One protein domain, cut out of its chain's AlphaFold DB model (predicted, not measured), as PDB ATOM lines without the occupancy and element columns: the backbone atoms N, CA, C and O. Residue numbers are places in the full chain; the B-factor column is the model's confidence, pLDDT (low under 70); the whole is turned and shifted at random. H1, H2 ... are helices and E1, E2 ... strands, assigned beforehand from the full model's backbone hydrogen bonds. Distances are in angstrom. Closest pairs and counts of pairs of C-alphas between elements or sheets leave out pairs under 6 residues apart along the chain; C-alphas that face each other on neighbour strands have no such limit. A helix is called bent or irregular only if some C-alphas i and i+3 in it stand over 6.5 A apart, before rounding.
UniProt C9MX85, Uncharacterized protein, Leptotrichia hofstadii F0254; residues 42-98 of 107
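AT A GLANCE: This is residues 42 to 98 of the 107 residues of an uncharacterized protein of Leptotrichia hofstadii F0254 (UniProt C9MX85). With little regular structure, this elongated domain has a small antiparallel sheet, E1 - E2 - E3, towards one end and a short helix, H1, at the other, with loops between. The turn at residues 83 to 88 sticks out beyond the sheet, and residues 46 to 47 pair antiparallel with 54 to 55 in a folded-back loop. The 57 printed residues run E1, H1, E2, E3; the class is mixed, with 19 residues in named elements. The whole is loose, radius of gyration of the C-alphas 13.5 A, spanning 45 by 26 by 19 A.

HOW THE PARTS SIT: Look first at inner strand E2, residues 78 to 83. Beside it, E1, residues 42 to 44, is antiparallel at 158 degrees, with N 42 and O 80 2.9 A apart. E3, residues 89 to 92, makes a hairpin with E2 at 154 degrees; N 81 and O 90 are 2.8 A apart. H1, residues 65 to 70, is not on the sheet; 0 of 2 O i to N i+4 pairs but 2 of 3 O i to N i+3 pairs are within hydrogen-bond range.

IN THESE COORDINATES: Find C-alpha 42 at (237.021, 231.188, 225.558), where E1 begins, 6.5 A long. E2 runs 16.4 A from C-alpha 78 at (232.650, 227.485, 231.666). H1 covers 10.3 A and is irregular, only just: C-alphas 66 and 69 are 6.9 A apart. E3, 10.0 A, ends at C-alpha 92 (233.870, 231.768, 235.633).

THE WHOLE: The farthest C-alphas, Asp 65 and Arg 85, are 45.3 A apart. The printed part has no cut; E1 to H1 is a long link of 20 residues. Residues 96 to 98 are under pLDDT 70.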
ATOM      1  N   ILE A  42     237.187 232.590 225.933       94.69
ATOM      2  CA  ILE A  42     237.021 231.188 225.558       94.69
ATOM      3  C   ILE A  42     235.764 230.673 226.249       94.69
ATOM      4  O   ILE A  42     235.682 230.660 227.477       94.69
ATOM      5  N   ALA A  43     234.784 230.238 225.463       92.38
ATOM      6  CA  ALA A  43     233.595 229.565 225.966       92.38
ATOM      7  C   ALA A  43     233.748 228.056 225.766       92.38
ATOM      8  O   ALA A  43     233.973 227.589 224.649       92.38
ATOM      9  N   PHE A  44     233.621 227.297 226.851       91.69
ATOM     10  CA  PHE A  44     233.600 225.842 226.827       91.69
ATOM     11  C   PHE A  44     232.184 225.360 227.125       91.69
ATOM     12  O   PHE A  44     231.604 225.717 228.149       91.69
ATOM     13  N   GLY A  45     231.631 224.570 226.213       89.50
ATOM     14  CA  GLY A  45     230.272 224.061 226.304       89.50
ATOM     15  C   GLY A  45     229.932 223.192 225.101       89.50
ATOM     16  O   GLY A  45     230.798 222.807 224.310       89.50
ATOM     17  N   ARG A  46     228.647 222.892 224.943       86.81
ATOM     18  CA  ARG A  46     228.129 222.040 223.877       86.81
ATOM     19  C   ARG A  46     227.688 222.870 222.679       86.81
ATOM     20  O   ARG A  46     226.823 223.726 222.806       86.81
ATOM     21  N   LEU A  47     228.198 222.578 221.487       88.56
ATOM     22  CA  LEU A  47     227.689 223.204 220.264       88.56
ATOM     23  C   LEU A  47     226.232 222.792 220.011       88.56
ATOM     24  O   LEU A  47     225.895 221.605 220.062       88.56
ATOM     25  N   TYR A  48     225.368 223.761 219.709       84.50
ATOM     26  CA  TYR A  48     224.030 223.455 219.213       84.50
ATOM     27  C   TYR A  48     224.110 222.656 217.911       84.50
ATOM     28  O   TYR A  48     225.003 222.865 217.092       84.50
ATOM     29  N   ALA A  49     223.114 221.803 217.662       87.12
ATOM     30  CA  ALA A  49     223.047 221.007 216.433       87.12
ATOM     31  C   ALA A  49     223.055 221.865 215.152       87.12
ATOM     32  O   ALA A  49     223.489 221.406 214.102       87.12
ATOM     33  N   ASN A  50     222.600 223.120 215.237       90.25
ATOM     34  CA  ASN A  50     222.612 224.071 214.124       90.25
ATOM     35  C   ASN A  50     223.953 224.816 213.949       90.25
ATOM     36  O   ASN A  50     224.068 225.624 213.032       90.25
ATOM     37  N   GLY A  51     224.929 224.606 214.838       87.75
ATOM     38  CA  GLY A  51     226.245 225.244 214.803       87.75
ATOM     39  C   GLY A  51     226.266 226.744 215.110       87.75
ATOM     40  O   GLY A  51     227.320 227.361 215.011       87.75
ATOM     41  N   LYS A  52     225.132 227.356 215.475       87.44
ATOM     42  CA  LYS A  52     225.012 228.819 215.629       87.44
ATOM     43  C   LYS A  52     225.299 229.333 217.039       87.44
ATOM     44  O   LYS A  52     225.174 230.526 217.286       87.44
ATOM     45  N   GLY A  53     225.657 228.456 217.970       86.94
ATOM     46  CA  GLY A  53     225.979 228.858 219.332       86.94
ATOM     47  C   GLY A  53     226.373 227.691 220.221       86.94
ATOM     48  O   GLY A  53     226.292 226.527 219.821       86.94
ATOM     49  N   LEU A  54     226.770 228.032 221.442       88.38
ATOM     50  CA  LEU A  54     227.092 227.087 222.499       88.38
ATOM     51  C   LEU A  54     225.962 227.069 223.538       88.38
ATOM     52  O   LEU A  54     225.432 228.110 223.921       88.38
ATOM     53  N   HIS A  55     225.613 225.873 223.983       84.81
ATOM     54  CA  HIS A  55     224.813 225.576 225.163       84.81
ATOM     55  C   HIS A  55     225.724 224.995 226.251       84.81
ATOM     56  O   HIS A  55     226.917 224.800 226.021       84.81
ATOM     57  N   ASP A  56     225.171 224.699 227.428       84.50
ATOM     58  CA  ASP A  56     225.881 224.006 228.510       84.50
ATOM     59  C   ASP A  56     227.207 224.690 228.887       84.50
ATOM     60  O   ASP A  56     228.174 224.026 229.230       84.50
ATOM     61  N   ILE A  57     227.271 226.028 228.813       86.88
ATOM     62  CA  ILE A  57     228.438 226.817 229.260       86.88
ATOM     63  C   ILE A  57     228.489 226.977 230.793       86.88
ATOM     64  O   ILE A  57     229.301 227.729 231.327       86.88
ATOM     65  N   HIS A  58     227.576 226.309 231.495       84.69
ATOM     66  CA  HIS A  58     227.391 226.334 232.939       84.69
ATOM     67  C   HIS A  58     227.677 224.955 233.538       84.69
ATOM     68  O   HIS A  58     227.771 223.953 232.832       84.69
ATOM     69  N   MET A  59     227.785 224.899 234.861       83.50
ATOM     70  CA  MET A  59     227.833 223.643 235.594       83.50
ATOM     71  C   MET A  59     226.468 222.955 235.519       83.50
ATOM     72  O   MET A  59     225.423 223.600 235.643       83.50
ATOM     73  N   ASN A  60     226.500 221.645 235.315       75.19
ATOM     74  CA  ASN A  60     225.351 220.773 235.112       75.19
ATOM     75  C   ASN A  60     225.179 219.779 236.269       75.19
ATOM     76  O   ASN A  60     224.444 218.815 236.125       75.19
ATOM     77  N   GLN A  61     225.853 219.979 237.408       73.69
ATOM     78  CA  GLN A  61     225.777 219.068 238.556       73.69
ATOM     79  C   GLN A  61     224.676 219.461 239.547       73.69
ATOM     80  O   GLN A  61     224.560 220.625 239.933       73.69
ATOM     81  N   GLY A  62     223.954 218.463 240.058       73.38
ATOM     82  CA  GLY A  62     222.943 218.630 241.099       73.38
ATOM     83  C   GLY A  62     221.527 218.840 240.567       73.38
ATOM     84  O   GLY A  62     220.672 219.300 241.328       73.38
ATOM     85  N   SER A  63     221.250 218.506 239.302       76.25
ATOM     86  CA  SER A  63     219.898 218.580 238.752       76.25
ATOM     87  C   SER A  63     219.011 217.481 239.337       76.25
ATOM     88  O   SER A  63     219.410 216.334 239.561       76.25
ATOM     89  N   VAL A  64     217.746 217.826 239.558       77.25
ATOM     90  CA  VAL A  64     216.741 216.931 240.142       77.25
ATOM     91  C   VAL A  64     215.666 216.548 239.121       77.25
ATOM     92  O   VAL A  64     215.585 217.102 238.020       77.25
ATOM     93  N   ASP A  65     214.848 215.558 239.476       82.62
ATOM     94  CA  ASP A  65     213.703 215.088 238.691       82.62
ATOM     95  C   ASP A  65     214.045 214.780 237.220       82.62
ATOM     96  O   ASP A  65     215.022 214.088 236.918       82.62
ATOM     97  N   LYS A  66     213.243 215.302 236.281       78.88
ATOM     98  CA  LYS A  66     213.385 215.083 234.834       78.88
ATOM     99  C   LYS A  66     214.710 215.592 234.252       78.88
ATOM    100  O   LYS A  66     215.044 215.228 233.122       78.88
ATOM    101  N   PHE A  67     215.437 216.430 234.995       75.94
ATOM    102  CA  PHE A  67     216.708 217.018 234.579       75.94
ATOM    103  C   PHE A  67     217.925 216.258 235.102       75.94
ATOM    104  O   PHE A  67     219.016 216.511 234.612       75.94
ATOM    105  N   ARG A  68     217.763 215.264 235.990       79.88
ATOM    106  CA  ARG A  68     218.879 214.425 236.470       79.88
ATOM    107  C   ARG A  68     219.679 213.785 235.330       79.88
ATOM    108  O   ARG A  68     220.868 213.557 235.467       79.88
ATOM    109  N   LYS A  69     219.046 213.509 234.188       77.69
ATOM    110  CA  LYS A  69     219.726 212.974 232.994       77.69
ATOM    111  C   LYS A  69     220.745 213.938 232.363       77.69
ATOM    112  O   LYS A  69     221.520 213.506 231.518       77.69
ATOM    113  N   ASN A  70     220.684 215.223 232.711       75.12
ATOM    114  CA  ASN A  70     221.628 216.240 232.258       75.12
ATOM    115  C   ASN A  70     222.852 216.323 233.189       75.12
ATOM    116  O   ASN A  70     223.881 216.847 232.765       75.12
ATOM    117  N   ASP A  71     222.767 215.759 234.402       78.00
ATOM    118  CA  ASP A  71     223.932 215.522 235.252       78.00
ATOM    119  C   ASP A  71     224.735 214.378 234.636       78.00
ATOM    120  O   ASP A  71     224.324 213.213 234.650       78.00
ATOM    121  N   ALA A  72     225.898 214.705 234.092       71.38
ATOM    122  CA  ALA A  72     226.839 213.723 233.594       71.38
ATOM    123  C   ALA A  72     228.252 214.060 234.069       71.38
ATOM    124  O   ALA A  72     228.594 215.197 234.399       71.38
ATOM    125  N   SER A  73     229.103 213.039 234.128       74.38
ATOM    126  CA  SER A  73     230.528 213.276 234.337       74.38
ATOM    127  C   SER A  73     231.080 214.062 233.148       74.38
ATOM    128  O   SER A  73     230.787 213.724 232.002       74.38
ATOM    129  N   TYR A  74     231.890 215.084 233.428       74.31
ATOM    130  CA  TYR A  74     232.552 215.912 232.410       74.31
ATOM    131  C   TYR A  74     231.600 216.712 231.498       74.31
ATOM    132  O   TYR A  74     231.981 217.063 230.385       74.31
ATOM    133  N   SER A  75     230.378 217.012 231.953       78.69
ATOM    134  CA  SER A  75     229.387 217.790 231.189       78.69
ATOM    135  C   SER A  75     229.263 219.256 231.609       78.69
ATOM    136  O   SER A  75     228.343 219.937 231.153       78.69
ATOM    137  N   ASP A  76     230.138 219.730 232.494       85.44
ATOM    138  CA  ASP A  76     230.152 221.122 232.935       85.44
ATOM    139  C   ASP A  76     230.858 222.007 231.902       85.44
ATOM    140  O   ASP A  76     231.917 221.657 231.373       85.44
ATOM    141  N   GLY A  77     230.279 223.175 231.651       89.31
ATOM    142  CA  GLY A  77     230.889 224.235 230.866       89.31
ATOM    143  C   GLY A  77     231.566 225.307 231.708       89.31
ATOM    144  O   GLY A  77     231.588 225.268 232.942       89.31
ATOM    145  N   GLY A  78     232.094 226.309 231.017       90.81
ATOM    146  CA  GLY A  78     232.650 227.485 231.666       90.81
ATOM    147  C   GLY A  78     233.052 228.573 230.688       90.81
ATOM    148  O   GLY A  78     233.177 228.358 229.479       90.81
ATOM    149  N   LEU A  79     233.286 229.754 231.247       93.06
ATOM    150  CA  LEU A  79     233.820 230.897 230.529       93.06
ATOM    151  C   LEU A  79     235.214 231.218 231.062       93.06
ATOM    152  O   LEU A  79     235.413 231.320 232.272       93.06
ATOM    153  N   PHE A  80     236.169 231.402 230.161       94.75
ATOM    154  CA  PHE A  80     237.555 231.677 230.503       94.75
ATOM    155  C   PHE A  80     238.013 232.966 229.837       94.75
ATOM    156  O   PHE A  80     237.695 233.241 228.681       94.75
ATOM    157  N   PHE A  81     238.806 233.727 230.578       95.94
ATOM    158  CA  PHE A  81     239.439 234.951 230.123       95.94
ATOM    159  C   PHE A  81     240.939 234.764 230.264       95.94
ATOM    160  O   PHE A  81     241.453 234.704 231.384       95.94
ATOM    161  N   ARG A  82     241.641 234.647 229.139       96.94
ATOM    162  CA  ARG A  82     243.101 234.589 229.129       96.94
ATOM    163  C   ARG A  82     243.652 235.986 228.880       96.94
ATOM    164  O   ARG A  82     243.387 236.565 227.831       96.94
ATOM    165  N   ASN A  83     244.438 236.503 229.818       97.19
ATOM    166  CA  ASN A  83     245.263 237.684 229.592       97.19
ATOM    167  C   ASN A  83     246.516 237.253 228.819       97.19
ATOM    168  O   ASN A  83     247.321 236.468 229.315       97.19
ATOM    169  N   ARG A  84     246.685 237.743 227.592       96.31
ATOM    170  CA  ARG A  84     247.801 237.392 226.705       96.31
ATOM    171  C   ARG A  84     249.134 237.988 227.159       96.31
ATOM    172  O   ARG A  84     250.174 237.448 226.798       96.31
ATOM    173  N   ARG A  85     249.119 239.065 227.953       96.75
ATOM    174  CA  ARG A  85     250.345 239.729 228.428       96.75
ATOM    175  C   ARG A  85     251.093 238.895 229.460       96.75
ATOM    176  O   ARG A  85     252.318 238.850 229.424       96.75
ATOM    177  N   ASP A  86     250.370 238.249 230.373       96.94
ATOM    178  CA  ASP A  86     250.961 237.465 231.467       96.94
ATOM    179  C   ASP A  86     250.505 235.996 231.508       96.94
ATOM    180  O   ASP A  86     250.889 235.257 232.413       96.94
ATOM    181  N   ASN A  87     249.724 235.559 230.515       94.88
ATOM    182  CA  ASN A  87     249.151 234.217 230.383       94.88
ATOM    183  C   ASN A  87     248.291 233.759 231.573       94.88
ATOM    184  O   ASN A  87     248.026 232.562 231.714       94.88
ATOM    185  N   LYS A  88     247.805 234.677 232.418       96.94
ATOM    186  CA  LYS A  88     246.859 234.314 233.477       96.94
ATOM    187  C   LYS A  88     245.484 234.013 232.898       96.94
ATOM    188  O   LYS A  88     245.015 234.691 231.985       96.94
ATOM    189  N   ILE A  89     244.830 233.008 233.476       96.00
ATOM    190  CA  ILE A  89     243.477 232.596 233.109       96.00
ATOM    191  C   ILE A  89     242.551 232.821 234.298       96.00
ATOM    192  O   ILE A  89     242.763 232.262 235.373       96.00
ATOM    193  N   THR A  90     241.500 233.603 234.079       94.50
ATOM    194  CA  THR A  90     240.365 233.719 234.998       94.50
ATOM    195  C   THR A  90     239.230 232.852 234.473       94.50
ATOM    196  O   THR A  90     238.827 233.009 233.324       94.50
ATOM    197  N   ALA A  91     238.708 231.950 235.304       91.56
ATOM    198  CA  ALA A  91     237.588 231.080 234.957       91.56
ATOM    199  C   ALA A  91     236.329 231.476 235.741       91.56
ATOM    200  O   ALA A  91     236.390 231.703 236.950       91.56
ATOM    201  N   VAL A  92     235.193 231.531 235.052       89.69
ATOM    202  CA  VAL A  92     233.870 231.768 235.633       89.69
ATOM    203  C   VAL A  92     233.035 230.509 235.444       89.69
ATOM    204  O   VAL A  92     232.731 230.113 234.318       89.69
ATOM    205  N   PHE A  93     232.650 229.905 236.566       84.50
ATOM    206  CA  PHE A  93     231.733 228.771 236.618       84.50
ATOM    207  C   PHE A  93     230.407 229.229 237.210       84.50
ATOM    208  O   PHE A  93     230.365 229.819 238.290       84.50
ATOM    209  N   ILE A  94     229.323 228.961 236.491       80.31
ATOM    210  CA  ILE A  94     227.969 229.369 236.869       80.31
ATOM    211  C   ILE A  94     227.179 228.096 237.120       80.31
ATOM    212  O   ILE A  94     227.193 227.209 236.277       80.31
ATOM    213  N   ALA A  95     226.492 227.995 238.252       76.56
ATOM    214  CA  ALA A  95     225.484 226.967 238.477       76.56
ATOM    215  C   ALA A  95     224.122 227.646 238.587       76.56
ATOM    216  O   ALA A  95     223.966 228.617 239.331       76.56
ATOM    217  N   PHE A  96     223.140 227.137 237.852       68.81
ATOM    218  CA  PHE A  96     221.762 227.595 237.964       68.81
ATOM    219  C   PHE A  96     221.030 226.776 239.025       68.81
ATOM    220  O   PHE A  96     221.126 225.553 239.041       68.81
ATOM    221  N   ILE A  97     220.264 227.447 239.888       60.75
ATOM    222  CA  ILE A  97     219.311 226.761 240.775       60.75
ATOM    223  C   ILE A  97     218.062 226.365 239.973       60.75
ATOM    224  O   ILE A  97     217.507 225.289 240.171       60.75
ATOM    225  N   THR A  98     217.636 227.213 239.031       62.31
ATOM    226  CA  THR A  98     216.535 226.939 238.101       62.31
ATOM    227  C   THR A  98     216.885 227.452 236.702       62.31
ATOM    228  O   THR A  98     217.445 228.537 236.550       62.31
TER     229      THR A  98